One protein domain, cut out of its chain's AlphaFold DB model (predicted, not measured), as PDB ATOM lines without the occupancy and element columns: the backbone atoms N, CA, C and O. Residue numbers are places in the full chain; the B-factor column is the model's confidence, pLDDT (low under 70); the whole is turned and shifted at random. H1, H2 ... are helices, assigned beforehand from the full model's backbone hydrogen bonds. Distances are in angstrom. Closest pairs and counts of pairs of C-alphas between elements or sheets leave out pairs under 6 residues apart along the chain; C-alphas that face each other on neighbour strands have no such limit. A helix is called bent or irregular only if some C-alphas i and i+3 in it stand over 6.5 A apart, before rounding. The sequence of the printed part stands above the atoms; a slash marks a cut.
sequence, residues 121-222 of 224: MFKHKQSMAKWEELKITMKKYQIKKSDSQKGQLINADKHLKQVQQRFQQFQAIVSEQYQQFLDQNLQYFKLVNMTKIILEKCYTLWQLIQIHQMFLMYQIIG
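AT A GLANCE: This is residues 121 to 222 of the 224 residues of an uncharacterized protein of Paramecium tetraurelia (UniProt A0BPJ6). A long helix, H3, runs the length of a thin rod; H4 folds back along the part of H3 near its end, and H1 runs at a shallow slant along H3, so that the three form a loose up-and-down bundle, each helix running against the one before it in the chain. The contacts between them are few, and the short H2 sits near the beginning of H3, at the other end of the rod from the free link that joins H3 and H4. The printed part has 102 residues with four named helices, H1, H2, H3 and H4 in chain order, and no named strand; the class is all helix. The whole is loose, with a radius of gyration of the C-alphas of 16.7 A, and spans 55 by 22 by 20 A.

IN THESE COORDINATES: H3, the longest helix, holds residues 161 to 193 and measures 47.3 A from C-alpha 161 at (25.142, 1.652, -48.004) to C-alpha 193 at (33.352, -4.433, -1.820). H4 holds residues 200 to 221, 31.5 A long, and ends with C-alpha 221 at (24.166, 11.543, -28.994). H1 holds residues 121 to 141, 30.4 A long, and begins with C-alpha 121 at (34.681, 18.313, -10.642). H2, residues 156 to 159, is irregular: its C-alphas 156 and 159 are 7.6 A apart.

HOW THE PARTS SIT: H3 and H4 form a helical hairpin. They only just touch, with 3 pairs of C-alphas within 8 A, through residues 185 to 193 and 200 to 207 alone; the closest C-alphas are those of Asn 193 and Glu 200, 7.5 A apart. Their lines stand at a shallow tilt of 4 degrees, opposite ways. H1 touches H3 with residues 137 to 141 alone, on residues 166 to 170 of H3. Their closest C-alphas, of Tyr 141 and Arg 166, are 6.2 A apart, and the tilt is a shallow 26 degrees, opposite ways. H1 and H4 are close but not clearly touching, with the C-alphas of Lys 123 and Gln 210 closest at 7.7 A; they run the same way at a shallow tilt of 30 degrees. H2 is close to H3 but not clearly touching it, with the C-alphas of Lys 158 and Gln 164 closest at 6.2 A, and is apart from H1 and H4. In H1 and H3 every O i to N i+4 pair is within hydrogen-bond range, in H4 17 of 18 are, and H2 is too short for such a pair.

THE WHOLE: The two C-alphas farthest apart, of Leu 160 and Ile 197, are 55.5 A apart. The printed part has no cut. The link from H1 to H2, residues 142 to 155, is long, and within it residues 148 to 149 pair antiparallel with residues 152 to 153. The link from H2 to H3 is tight, that from H3 to H4 short; residues 193 to 199, of which 193 belongs to H3, stand free. The mean pLDDT of the printed part is 73.5, and it is under 70 at residue 185 and residues 188 to 222.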
ATOM      1  N   MET A 121      33.538  17.940  -9.808       79.75
ATOM      2  CA  MET A 121      34.681  18.313 -10.642       79.75
ATOM      3  C   MET A 121      35.377  17.103 -11.260       79.75
ATOM      4  O   MET A 121      35.650  17.100 -12.462       79.75
ATOM      5  N   PHE A 122      35.647  16.063 -10.465       77.81
ATOM      6  CA  PHE A 122      36.230  14.815 -10.969       77.81
ATOM      7  C   PHE A 122      35.362  14.213 -12.069       77.81
ATOM      8  O   PHE A 122      35.852  13.820 -13.129       77.81
ATOM      9  N   LYS A 123      34.056  14.205 -11.815       73.88
ATOM     10  CA  LYS A 123      33.030  13.745 -12.738       73.88
ATOM     11  C   LYS A 123      33.049  14.543 -14.044       73.88
ATOM     12  O   LYS A 123      33.171  13.940 -15.105       73.88
ATOM     13  N   HIS A 124      33.038  15.873 -13.976       79.44
ATOM     14  CA  HIS A 124      33.124  16.731 -15.159       79.44
ATOM     15  C   HIS A 124      34.406  16.481 -15.969       79.44
ATOM     16  O   HIS A 124      34.341  16.320 -17.186       79.44
ATOM     17  N   LYS A 125      35.572  16.378 -15.312       78.00
ATOM     18  CA  LYS A 125      36.846  16.126 -16.006       78.00
ATOM     19  C   LYS A 125      36.856  14.781 -16.739       78.00
ATOM     20  O   LYS A 125      37.306  14.724 -17.881       78.00
ATOM     21  N   GLN A 126      36.354  13.714 -16.113       74.88
ATOM     22  CA  GLN A 126      36.240  12.408 -16.774       74.88
ATOM     23  C   GLN A 126      35.285  12.454 -17.970       74.88
ATOM     24  O   GLN A 126      35.619  11.933 -19.035       74.88
ATOM     25  N   SER A 127      34.127  13.106 -17.823       76.94
ATOM     26  CA  SER A 127      33.175  13.285 -18.924       76.94
ATOM     27  C   SER A 127      33.792  14.053 -20.095       76.94
ATOM     28  O   SER A 127      33.622  13.643 -21.239       76.94
ATOM     29  N   MET A 128      34.558  15.115 -19.826       78.56
ATOM     30  CA  MET A 128      35.227  15.899 -20.871       78.56
ATOM     31  C   MET A 128      36.300  15.096 -21.614       78.56
ATOM     32  O   MET A 128      36.361  15.170 -22.837       78.56
ATOM     33  N   ALA A 129      37.102  14.286 -20.913       79.12
ATOM     34  CA  ALA A 129      38.109  13.437 -21.556       79.12
ATOM     35  C   ALA A 129      37.474  12.425 -22.528       79.12
ATOM     36  O   ALA A 129      37.887  12.329 -23.682       79.12
ATOM     37  N   LYS A 130      36.411  11.739 -22.091       77.50
ATOM     38  CA  LYS A 130      35.650  10.811 -22.943       77.50
ATOM     39  C   LYS A 130      34.971  11.517 -24.112       77.50
ATOM     40  O   LYS A 130      34.883  10.972 -25.208       77.50
ATOM     41  N   TRP A 131      34.475  12.731 -23.888       80.81
ATOM     42  CA  TRP A 131      33.861  13.531 -24.940       80.81
ATOM     43  C   TRP A 131      34.865  13.927 -26.028       80.81
ATOM     44  O   TRP A 131      34.525  13.874 -27.207       80.81
ATOM     45  N   GLU A 132      36.098  14.279 -25.666       85.50
ATOM     46  CA  GLU A 132      37.154  14.556 -26.647       85.50
ATOM     47  C   GLU A 132      37.544  13.309 -27.449       85.50
ATOM     48  O   GLU A 132      37.628  13.375 -28.677       85.50
ATOM     49  N   GLU A 133      37.687  12.153 -26.797       83.88
ATOM     50  CA  GLU A 133      37.906  10.875 -27.486       83.88
ATOM     51  C   GLU A 133      36.776  10.582 -28.484       83.88
ATOM     52  O   GLU A 133      37.014  10.253 -29.649       83.88
ATOM     53  N   LEU A 134      35.533  10.807 -28.066       82.19
ATOM     54  CA  LEU A 134      34.374  10.619 -28.921       82.19
ATOM     55  C   LEU A 134      34.354  11.586 -30.106       82.19
ATOM     56  O   LEU A 134      34.046  11.169 -31.221       82.19
ATOM     57  N   LYS A 135      34.737  12.857 -29.920       86.12
ATOM     58  CA  LYS A 135      34.887  13.810 -31.032       86.12
ATOM     59  C   LYS A 135      35.931  13.347 -32.041       86.12
ATOM     60  O   LYS A 135      35.715  13.506 -33.243       86.12
ATOM     61  N   ILE A 136      37.055  12.800 -31.578       88.56
ATOM     62  CA  ILE A 136      38.103  12.257 -32.452       88.56
ATOM     63  C   ILE A 136      37.533  11.096 -33.273       88.56
ATOM     64  O   ILE A 136      37.675  11.082 -34.499       88.56
ATOM     65  N   THR A 137      36.807  10.180 -32.633       85.06
ATOM     66  CA  THR A 137      36.140   9.059 -33.308       85.06
ATOM     67  C   THR A 137      35.086   9.544 -34.308       85.06
ATOM     68  O   THR A 137      35.095   9.122 -35.461       85.06
ATOM     69  N   MET A 138      34.231  10.499 -33.938       83.56
ATOM     70  CA  MET A 138      33.239  11.092 -34.845       83.56
ATOM     71  C   MET A 138      33.892  11.710 -36.090       83.56
ATOM     72  O   MET A 138      33.431  11.478 -37.208       83.56
ATOM     73  N   LYS A 139      35.006  12.439 -35.917       90.56
ATOM     74  CA  LYS A 139      35.789  12.992 -37.034       90.56
ATOM     75  C   LYS A 139      36.361  11.892 -37.930       90.56
ATOM     76  O   LYS A 139      36.244  12.002 -39.148       90.56
ATOM     77  N   LYS A 140      36.920  10.825 -37.348       90.00
ATOM     78  CA  LYS A 140      37.475   9.673 -38.085       90.00
ATOM     79  C   LYS A 140      36.434   9.014 -38.998       90.00
ATOM     80  O   LYS A 140      36.758   8.667 -40.129       90.00
ATOM     81  N   TYR A 141      35.191   8.885 -38.534       86.75
ATOM     82  CA  TYR A 141      34.095   8.275 -39.302       86.75
ATOM     83  C   TYR A 141      33.267   9.276 -40.121       86.75
ATOM     84  O   TYR A 141      32.350   8.864 -40.832       86.75
ATOM     85  N   GLN A 142      33.609  10.569 -40.076       89.62
ATOM     86  CA  GLN A 142      32.874  11.662 -40.727       89.62
ATOM     87  C   GLN A 142      31.395  11.739 -40.309       89.62
ATOM     88  O   GLN A 142      30.535  12.086 -41.116       89.62
ATOM     89  N   ILE A 143      31.095  11.417 -39.050       85.69
ATOM     90  CA  ILE A 143      29.737  11.466 -38.497       85.69
ATOM     91  C   ILE A 143      29.560  12.791 -37.763       85.69
ATOM     92  O   ILE A 143      30.327  13.124 -36.856       85.69
ATOM     93  N   LYS A 144      28.539  13.561 -38.139       86.62
ATOM     94  CA  LYS A 144      28.152  14.780 -37.422       86.62
ATOM     95  C   LYS A 144      27.182  14.435 -36.300       86.62
ATOM     96  O   LYS A 144      26.438  13.466 -36.370       86.62
ATOM     97  N   LYS A 145      27.113  15.300 -35.286       80.81
ATOM     98  CA  LYS A 145      26.126  15.162 -34.200       80.81
ATOM     99  C   LYS A 145      24.681  15.166 -34.722       80.81
ATOM    100  O   LYS A 145      23.828  14.528 -34.131       80.81
ATOM    101  N   SER A 146      24.416  15.874 -35.819       83.88
ATOM    102  CA  SER A 146      23.107  15.916 -36.484       83.88
ATOM    103  C   SER A 146      22.720  14.614 -37.180       83.88
ATOM    104  O   SER A 146      21.552  14.428 -37.503       83.88
ATOM    105  N   ASP A 147      23.687  13.740 -37.456       81.69
ATOM    106  CA  ASP A 147      23.449  12.554 -38.273       81.69
ATOM    107  C   ASP A 147      22.804  11.436 -37.452       81.69
ATOM    108  O   ASP A 147      22.175  10.548 -38.028       81.69
ATOM    109  N   SER A 148      22.913  11.500 -36.120       80.31
ATOM    110  CA  SER A 148      22.319  10.544 -35.195       80.31
ATOM    111  C   SER A 148      21.463  11.211 -34.127       80.31
ATOM    112  O   SER A 148      21.858  12.186 -33.492       80.31
ATOM    113  N   GLN A 149      20.299  10.628 -33.866       81.94
ATOM    114  CA  GLN A 149      19.462  10.981 -32.723       81.94
ATOM    115  C   GLN A 149      18.808   9.705 -32.213       81.94
ATOM    116  O   GLN A 149      18.361   8.882 -33.007       81.94
ATOM    117  N   LYS A 150      18.783   9.512 -30.893       79.25
ATOM    118  CA  LYS A 150      18.319   8.259 -30.265       79.25
ATOM    119  C   LYS A 150      18.839   6.975 -30.950       79.25
ATOM    120  O   LYS A 150      18.148   5.969 -31.024       79.25
ATOM    121  N   GLY A 151      20.060   7.039 -31.500       74.19
ATOM    122  CA  GLY A 151      20.845   5.858 -31.866       74.19
ATOM    123  C   GLY A 151      20.484   5.390 -33.255       74.19
ATOM    124  O   GLY A 151      20.993   4.389 -33.745       74.19
ATOM    125  N   GLN A 152      19.637   6.172 -33.907       80.94
ATOM    126  CA  GLN A 152      19.171   5.984 -35.249       80.94
ATOM    127  C   GLN A 152      19.854   7.014 -36.138       80.94
ATOM    128  O   GLN A 152      20.046   8.173 -35.757       80.94
ATOM    129  N   LEU A 153      20.230   6.566 -37.329       86.19
ATOM    130  CA  LEU A 153      20.772   7.413 -38.379       86.19
ATOM    131  C   LEU A 153      19.620   8.218 -39.000       86.19
ATOM    132  O   LEU A 153      18.741   7.653 -39.654       86.19
ATOM    133  N   ILE A 154      19.625   9.534 -38.792       90.25
ATOM    134  CA  ILE A 154      18.601  10.467 -39.301       90.25
ATOM    135  C   ILE A 154      19.092  11.238 -40.532       90.25
ATOM    136  O   ILE A 154      18.306  11.896 -41.207       90.25
ATOM    137  N   ASN A 155      20.374  11.103 -40.878       87.81
ATOM    138  CA  ASN A 155      20.963  11.729 -42.057       87.81
ATOM    139  C   ASN A 155      20.110  11.484 -43.328       87.81
ATOM    140  O   ASN A 155      19.630  10.371 -43.557       87.81
ATOM    141  N   ALA A 156      19.935  12.517 -44.158       86.12
ATOM    142  CA  ALA A 156      19.243  12.425 -45.446       86.12
ATOM    143  C   ALA A 156      19.838  11.317 -46.337       86.12
ATOM    144  O   ALA A 156      19.111  10.589 -47.011       86.12
ATOM    145  N   ASP A 157      21.150  11.104 -46.227       89.31
ATOM    146  CA  ASP A 157      21.897  10.097 -46.977       89.31
ATOM    147  C   ASP A 157      21.854   8.694 -46.346       89.31
ATOM    148  O   ASP A 157      22.604   7.802 -46.748       89.31
ATOM    149  N   LYS A 158      20.972   8.440 -45.366       89.69
ATOM    150  CA  LYS A 158      20.856   7.134 -44.681       89.69
ATOM    151  C   LYS A 158      20.580   5.951 -45.609       89.69
ATOM    152  O   LYS A 158      20.746   4.806 -45.201       89.69
ATOM    153  N   HIS A 159      20.135   6.210 -46.834       89.00
ATOM    154  CA  HIS A 159      19.886   5.196 -47.856       89.00
ATOM    155  C   HIS A 159      21.180   4.689 -48.514       89.00
ATOM    156  O   HIS A 159      21.198   3.595 -49.080       89.00
ATOM    157  N   LEU A 160      22.280   5.444 -48.425       92.75
ATOM    158  CA  LEU A 160      23.568   5.044 -48.980       92.75
ATOM    159  C   LEU A 160      24.210   3.957 -48.107       92.75
ATOM    160  O   LEU A 160      24.524   4.184 -46.937       92.75
ATOM    161  N   LYS A 161      24.498   2.788 -48.700       93.06
ATOM    162  CA  LYS A 161      25.142   1.652 -48.004       93.06
ATOM    163  C   LYS A 161      26.450   2.044 -47.310       93.06
ATOM    164  O   LYS A 161      26.710   1.599 -46.199       93.06
ATOM    165  N   GLN A 162      27.247   2.916 -47.930       91.94
ATOM    166  CA  GLN A 162      28.499   3.407 -47.344       91.94
ATOM    167  C   GLN A 162      28.270   4.227 -46.063       91.94
ATOM    168  O   GLN A 162      29.063   4.149 -45.127       91.94
ATOM    169  N   VAL A 163      27.191   5.014 -45.992       86.44
ATOM    170  CA  VAL A 163      26.843   5.790 -44.788       86.44
ATOM    171  C   VAL A 163      26.366   4.845 -43.685       86.44
ATOM    172  O   VAL A 163      26.822   4.965 -42.550       86.44
ATOM    173  N   GLN A 164      25.537   3.854 -44.024       89.56
ATOM    174  CA  GLN A 164      25.090   2.827 -43.076       89.56
ATOM    175  C   GLN A 164      26.261   2.028 -42.494       89.56
ATOM    176  O   GLN A 164      26.334   1.855 -41.282       89.56
ATOM    177  N   GLN A 165      27.208   1.596 -43.333       92.88
ATOM    178  CA  GLN A 165      28.392   0.856 -42.888       92.88
ATOM    179  C   GLN A 165      29.272   1.688 -41.950       92.88
ATOM    180  O   GLN A 165      29.667   1.200 -40.892       92.88
ATOM    181  N   ARG A 166      29.543   2.959 -42.288       90.06
ATOM    182  CA  ARG A 166      30.297   3.866 -41.405       90.06
ATOM    183  C   ARG A 166      29.589   4.073 -40.068       90.06
ATOM    184  O   ARG A 166      30.238   4.058 -39.027       90.06
ATOM    185  N   PHE A 167      28.266   4.223 -40.094       87.31
ATOM    186  CA  PHE A 167      27.465   4.373 -38.885       87.31
ATOM    187  C   PHE A 167      27.480   3.110 -38.014       87.31
ATOM    188  O   PHE A 167      27.689   3.216 -36.810       87.31
ATOM    189  N   GLN A 168      27.348   1.920 -38.605       89.94
ATOM    190  CA  GLN A 168      27.442   0.644 -37.882       89.94
ATOM    191  C   GLN A 168      28.824   0.439 -37.251       89.94
ATOM    192  O   GLN A 168      28.919   0.045 -36.091       89.94
ATOM    193  N   GLN A 169      29.902   0.749 -37.980       88.94
ATOM    194  CA  GLN A 169      31.266   0.690 -37.442       88.94
ATOM    195  C   GLN A 169      31.452   1.652 -36.264       88.94
ATOM    196  O   GLN A 169      32.036   1.285 -35.247       88.94
ATOM    197  N   PHE A 170      30.921   2.869 -36.381       85.88
ATOM    198  CA  PHE A 170      30.925   3.836 -35.290       85.88
ATOM    199  C   PHE A 170      30.133   3.338 -34.074       85.88
ATOM    200  O   PHE A 170      30.643   3.398 -32.958       85.88
ATOM    201  N   GLN A 171      28.927   2.798 -34.276       85.94
ATOM    202  CA  GLN A 171      28.121   2.215 -33.200       85.94
ATOM    203  C   GLN A 171      28.850   1.075 -32.487       85.94
ATOM    204  O   GLN A 171      28.837   1.032 -31.260       85.94
ATOM    205  N   ALA A 172      29.517   0.189 -33.234       87.19
ATOM    206  CA  ALA A 172      30.281  -0.914 -32.661       87.19
ATOM    207  C   ALA A 172      31.404  -0.410 -31.740       87.19
ATOM    208  O   ALA A 172      31.504  -0.862 -30.604       87.19
ATOM    209  N   ILE A 173      32.181   0.584 -32.185       86.38
ATOM    210  CA  ILE A 173      33.263   1.180 -31.382       86.38
ATOM    211  C   ILE A 173      32.718   1.856 -30.130       86.38
ATOM    212  O   ILE A 173      33.263   1.685 -29.043       86.38
ATOM    213  N   VAL A 174      31.633   2.618 -30.261       80.44
ATOM    214  CA  VAL A 174      31.038   3.284 -29.103       80.44
ATOM    215  C   VAL A 174      30.488   2.266 -28.102       80.44
ATOM    216  O   VAL A 174      30.670   2.437 -26.897       80.44
ATOM    217  N   SER A 175      29.851   1.199 -28.588       84.62
ATOM    218  CA  SER A 175      29.368   0.103 -27.748       84.62
ATOM    219  C   SER A 175      30.518  -0.601 -27.030       84.62
ATOM    220  O   SER A 175      30.401  -0.902 -25.845       84.62
ATOM    221  N   GLU A 176      31.636  -0.840 -27.717       87.00
ATOM    222  CA  GLU A 176      32.833  -1.442 -27.130       87.00
ATOM    223  C   GLU A 176      33.438  -0.545 -26.041       87.00
ATOM    224  O   GLU A 176      33.667  -1.007 -24.924       87.00
ATOM    225  N   GLN A 177      33.624   0.751 -26.319       80.19
ATOM    226  CA  GLN A 177      34.115   1.720 -25.333       80.19
ATOM    227  C   GLN A 177      33.201   1.796 -24.104       80.19
ATOM    228  O   GLN A 177      33.675   1.897 -22.969       80.19
ATOM    229  N   TYR A 178      31.883   1.728 -24.310       78.44
ATOM    230  CA  TYR A 178      30.937   1.701 -23.203       78.44
ATOM    231  C   TYR A 178      31.063   0.427 -22.372       78.44
ATOM    232  O   TYR A 178      31.121   0.505 -21.143       78.44
ATOM    233  N   GLN A 179      31.148  -0.728 -23.029       82.31
ATOM    234  CA  GLN A 179      31.292  -2.010 -22.356       82.31
ATOM    235  C   GLN A 179      32.581  -2.059 -21.528       82.31
ATOM    236  O   GLN A 179      32.527  -2.373 -20.343       82.31
ATOM    237  N   GLN A 180      33.713  -1.637 -22.100       82.94
ATOM    238  CA  GLN A 180      34.989  -1.549 -21.383       82.94
ATOM    239  C   GLN A 180      34.883  -0.661 -20.137       82.94
ATOM    240  O   GLN A 180      35.414  -0.998 -19.079       82.94
ATOM    241  N   PHE A 181      34.168   0.463 -20.229       75.25
ATOM    242  CA  PHE A 181      33.934   1.323 -19.073       75.25
ATOM    243  C   PHE A 181      33.065   0.652 -18.000       75.25
ATOM    244  O   PHE A 181      33.365   0.772 -16.809       75.25
ATOM    245  N   LEU A 182      31.993  -0.047 -18.390       74.94
ATOM    246  CA  LEU A 182      31.167  -0.811 -17.451       74.94
ATOM    247  C   LEU A 182      31.990  -1.896 -16.752       74.94
ATOM    248  O   LEU A 182      31.916  -2.021 -15.530       74.94
ATOM    249  N   ASP A 183      32.828  -2.609 -17.500       81.38
ATOM    250  CA  ASP A 183      33.687  -3.665 -16.972       81.38
ATOM    251  C   ASP A 183      34.726  -3.109 -15.989       81.38
ATOM    252  O   ASP A 183      34.906  -3.666 -14.905       81.38
ATOM    253  N   GLN A 184      35.351  -1.968 -16.302       77.31
ATOM    254  CA  GLN A 184      36.267  -1.272 -15.388       77.31
ATOM    255  C   GLN A 184      35.570  -0.849 -14.087       77.31
ATOM    256  O   GLN A 184      36.108  -1.065 -12.998       77.31
ATOM    257  N   ASN A 185      34.359  -0.288 -14.172       69.69
ATOM    258  CA  ASN A 185      33.590   0.076 -12.978       69.69
ATOM    259  C   ASN A 185      33.195  -1.148 -12.155       69.69
ATOM    260  O   ASN A 185      33.236  -1.097 -10.925       69.69
ATOM    261  N   LEU A 186      32.831  -2.247 -12.816       75.00
ATOM    262  CA  LEU A 186      32.479  -3.497 -12.157       75.00
ATOM    263  C   LEU A 186      33.695  -4.114 -11.455       75.00
ATOM    264  O   LEU A 186      33.580  -4.572 -10.319       75.00
ATOM    265  N   GLN A 187      34.866  -4.110 -12.096       74.50
ATOM    266  CA  GLN A 187      36.122  -4.556 -11.487       74.50
ATOM    267  C   GLN A 187      36.475  -3.709 -10.266       74.50
ATOM    268  O   GLN A 187      36.769  -4.252  -9.202       74.50
ATOM    269  N   TYR A 188      36.375  -2.385 -10.385       64.50
ATOM    270  CA  TYR A 188      36.615  -1.493  -9.258       64.50
ATOM    271  C   TYR A 188      35.612  -1.739  -8.123       64.50
ATOM    272  O   TYR A 188      36.003  -1.805  -6.960       64.50
ATOM    273  N   PHE A 189      34.330  -1.943  -8.439       59.91
ATOM    274  CA  PHE A 189      33.312  -2.271  -7.441       59.91
ATOM    275  C   PHE A 189      33.646  -3.567  -6.695       59.91
ATOM    276  O   PHE A 189      33.575  -3.603  -5.469       59.91
ATOM    277  N   LYS A 190      34.082  -4.611  -7.411       69.62
ATOM    278  CA  LYS A 190      34.533  -5.873  -6.803       69.62
ATOM    279  C   LYS A 190      35.717  -5.661  -5.849       69.62
ATOM    280  O   LYS A 190      35.734  -6.260  -4.777       69.62
ATOM    281  N   LEU A 191      36.665  -4.789  -6.201       65.56
ATOM    282  CA  LEU A 191      37.811  -4.442  -5.349       65.56
ATOM    283  C   LEU A 191      37.396  -3.650  -4.094       65.56
ATOM    284  O   LEU A 191      37.909  -3.906  -3.007       65.56
ATOM    285  N   VAL A 192      36.448  -2.715  -4.214       59.00
ATOM    286  CA  VAL A 192      35.971  -1.904  -3.078       59.00
ATOM    287  C   VAL A 192      35.047  -2.682  -2.144       59.00
ATOM    288  O   VAL A 192      35.166  -2.547  -0.929       59.00
ATOM    289  N   ASN A 193      34.182  -3.559  -2.662       56.41
ATOM    290  CA  ASN A 193      33.352  -4.433  -1.820       56.41
ATOM    291  C   ASN A 193      34.197  -5.353  -0.921       56.41
ATOM    292  O   ASN A 193      33.753  -5.747   0.155       56.41
ATOM    293  N   MET A 194      35.431  -5.668  -1.328       54.16
ATOM    294  CA  MET A 194      36.374  -6.428  -0.503       54.16
ATOM    295  C   MET A 194      36.939  -5.617   0.683       54.16
ATOM    296  O   MET A 194      37.494  -6.217   1.596       54.16
ATOM    297  N   THR A 195      36.792  -4.282   0.720       51.94
ATOM    298  CA  THR A 195      37.421  -3.392   1.730       51.94
ATOM    299  C   THR A 195      36.458  -2.698   2.718       51.94
ATOM    300  O   THR A 195      36.882  -1.861   3.504       51.94
ATOM    301  N   LYS A 196      35.173  -3.068   2.725       59.34
ATOM    302  CA  LYS A 196      34.088  -2.774   3.698       59.34
ATOM    303  C   LYS A 196      34.262  -1.671   4.787       59.34
ATOM    304  O   LYS A 196      34.957  -1.857   5.780       59.34
ATOM    305  N   ILE A 197      33.457  -0.593   4.676       50.34
ATOM    306  CA  ILE A 197      32.281  -0.241   5.541       50.34
ATOM    307  C   ILE A 197      31.906   1.259   5.475       50.34
ATOM    308  O   ILE A 197      30.722   1.582   5.517       50.34
ATOM    309  N   ILE A 198      32.841   2.202   5.306       50.47
ATOM    310  CA  ILE A 198      32.499   3.650   5.378       50.47
ATOM    311  C   ILE A 198      32.409   4.320   3.990       50.47
ATOM    312  O   ILE A 198      31.637   5.257   3.796       50.47
ATOM    313  N   LEU A 199      33.101   3.785   2.980       51.31
ATOM    314  CA  LEU A 199      33.057   4.282   1.597       51.31
ATOM    315  C   LEU A 199      31.832   3.800   0.798       51.31
ATOM    316  O   LEU A 199      31.430   4.477  -0.144       51.31
ATOM    317  N   GLU A 200      31.199   2.684   1.178       49.88
ATOM    318  CA  GLU A 200      30.151   2.021   0.380       49.88
ATOM    319  C   GLU A 200      28.942   2.917   0.067       49.88
ATOM    320  O   GLU A 200      28.434   2.877  -1.053       49.88
ATOM    321  N   LYS A 201      28.492   3.770   1.000       49.84
ATOM    322  CA  LYS A 201      27.293   4.612   0.796       49.84
ATOM    323  C   LYS A 201      27.550   5.840  -0.079       49.84
ATOM    324  O   LYS A 201      26.737   6.160  -0.941       49.84
ATOM    325  N   CYS A 202      28.690   6.510   0.093       52.38
ATOM    326  CA  CYS A 202      29.068   7.638  -0.766       52.38
ATOM    327  C   CYS A 202      29.449   7.162  -2.179       52.38
ATOM    328  O   CYS A 202      29.238   7.870  -3.164       52.38
ATOM    329  N   TYR A 203      29.972   5.940  -2.283       53.59
ATOM    330  CA  TYR A 203      30.478   5.361  -3.520       53.59
ATOM    331  C   TYR A 203      29.398   4.671  -4.379       53.59
ATOM    332  O   TYR A 203      29.425   4.761  -5.603       53.59
ATOM    333  N   THR A 204      28.381   4.050  -3.783       52.78
ATOM    334  CA  THR A 204      27.221   3.541  -4.549       52.78
ATOM    335  C   THR A 204      26.420   4.675  -5.190       52.78
ATOM    336  O   THR A 204      26.035   4.571  -6.357       52.78
ATOM    337  N   LEU A 205      26.264   5.807  -4.490       51.91
ATOM    338  CA  LEU A 205      25.720   7.031  -5.087       51.91
ATOM    339  C   LEU A 205      26.603   7.535  -6.241       51.91
ATOM    340  O   LEU A 205      26.080   7.972  -7.267       51.91
ATOM    341  N   TRP A 206      27.934   7.433  -6.111       58.53
ATOM    342  CA  TRP A 206      28.869   7.804  -7.175       58.53
ATOM    343  C   TRP A 206      28.624   7.024  -8.469       58.53
ATOM    344  O   TRP A 206      28.515   7.617  -9.548       58.53
ATOM    345  N   GLN A 207      28.523   5.703  -8.363       55.62
ATOM    346  CA  GLN A 207      28.405   4.830  -9.524       55.62
ATOM    347  C   GLN A 207      27.039   4.937 -10.209       55.62
ATOM    348  O   GLN A 207      26.989   5.026 -11.435       55.62
ATOM    349  N   LEU A 208      25.943   5.037  -9.447       52.47
ATOM    350  CA  LEU A 208      24.603   5.289 -10.004       52.47
ATOM    351  C   LEU A 208      24.565   6.590 -10.817       52.47
ATOM    352  O   LEU A 208      23.973   6.645 -11.894       52.47
ATOM    353  N   ILE A 209      25.267   7.620 -10.345       56.09
ATOM    354  CA  ILE A 209      25.371   8.906 -11.033       56.09
ATOM    355  C   ILE A 209      26.244   8.809 -12.302       56.09
ATOM    356  O   ILE A 209      25.903   9.430 -13.307       56.09
ATOM    357  N   GLN A 210      27.344   8.048 -12.291       54.53
ATOM    358  CA  GLN A 210      28.195   7.823 -13.475       54.53
ATOM    359  C   GLN A 210      27.461   7.041 -14.574       54.53
ATOM    360  O   GLN A 210      27.503   7.433 -15.742       54.53
ATOM    361  N   ILE A 211      26.732   5.989 -14.191       55.94
ATOM    362  CA  ILE A 211      25.911   5.183 -15.104       55.94
ATOM    363  C   ILE A 211      24.805   6.048 -15.711       55.94
ATOM    364  O   ILE A 211      24.675   6.109 -16.931       55.94
ATOM    365  N   HIS A 212      24.064   6.794 -14.884       55.91
ATOM    366  CA  HIS A 212      22.976   7.639 -15.374       55.91
ATOM    367  C   HIS A 212      23.468   8.751 -16.313       55.91
ATOM    368  O   HIS A 212      22.777   9.125 -17.257       55.91
ATOM    369  N   GLN A 213      24.685   9.258 -16.109       55.75
ATOM    370  CA  GLN A 213      25.243  10.305 -16.957       55.75
ATOM    371  C   GLN A 213      25.828   9.832 -18.269       55.75
ATOM    372  O   GLN A 213      25.681  10.543 -19.256       55.75
ATOM    373  N   MET A 214      26.473   8.670 -18.304       55.25
ATOM    374  CA  MET A 214      26.837   8.085 -19.588       55.25
ATOM    375  C   MET A 214      25.593   7.676 -20.366       55.25
ATOM    376  O   MET A 214      25.547   7.906 -21.568       55.25
ATOM    377  N   PHE A 215      24.551   7.204 -19.679       53.84
ATOM    378  CA  PHE A 215      23.246   6.980 -20.287       53.84
ATOM    379  C   PHE A 215      22.664   8.275 -20.874       53.84
ATOM    380  O   PHE A 215      22.273   8.286 -22.031       53.84
ATOM    381  N   LEU A 216      22.705   9.397 -20.145       51.22
ATOM    382  CA  LEU A 216      22.285  10.710 -20.655       51.22
ATOM    383  C   LEU A 216      23.176  11.224 -21.795       51.22
ATOM    384  O   LEU A 216      22.666  11.780 -22.761       51.22
ATOM    385  N   MET A 217      24.497  11.035 -21.728       53.75
ATOM    386  CA  MET A 217      25.415  11.418 -22.806       53.75
ATOM    387  C   MET A 217      25.139  10.602 -24.071       53.75
ATOM    388  O   MET A 217      25.084  11.168 -25.161       53.75
ATOM    389  N   TYR A 218      24.898   9.300 -23.927       55.31
ATOM    390  CA  TYR A 218      24.500   8.453 -25.039       55.31
ATOM    391  C   TYR A 218      23.097   8.760 -25.525       55.31
ATOM    392  O   TYR A 218      22.941   8.819 -26.728       55.31
ATOM    393  N   GLN A 219      22.133   9.111 -24.675       53.66
ATOM    394  CA  GLN A 219      20.824   9.610 -25.114       53.66
ATOM    395  C   GLN A 219      20.929  10.941 -25.878       53.66
ATOM    396  O   GLN A 219      20.215  11.152 -26.859       53.66
ATOM    397  N   ILE A 220      21.841  11.838 -25.478       46.66
ATOM    398  CA  ILE A 220      22.087  13.134 -26.141       46.66
ATOM    399  C   ILE A 220      22.726  12.954 -27.527       46.66
ATOM    400  O   ILE A 220      22.470  13.744 -28.435       46.66
ATOM    401  N   ILE A 221      23.566  11.936 -27.698       45.81
ATOM    402  CA  ILE A 221      24.166  11.543 -28.994       45.81
ATOM    403  C   ILE A 221      23.240  10.575 -29.743       45.81
ATOM    404  O   ILE A 221      23.352  10.331 -30.944       45.81
ATOM    405  N   GLY A 222      22.282  10.050 -29.001       44.28
ATOM    406  CA  GLY A 222      21.282   9.111 -29.395       44.28
ATOM    407  C   GLY A 222      21.582   7.650 -29.099       44.28
ATOM    408  O   GLY A 222      20.655   6.891 -28.989       44.28
TER     409      GLY A 222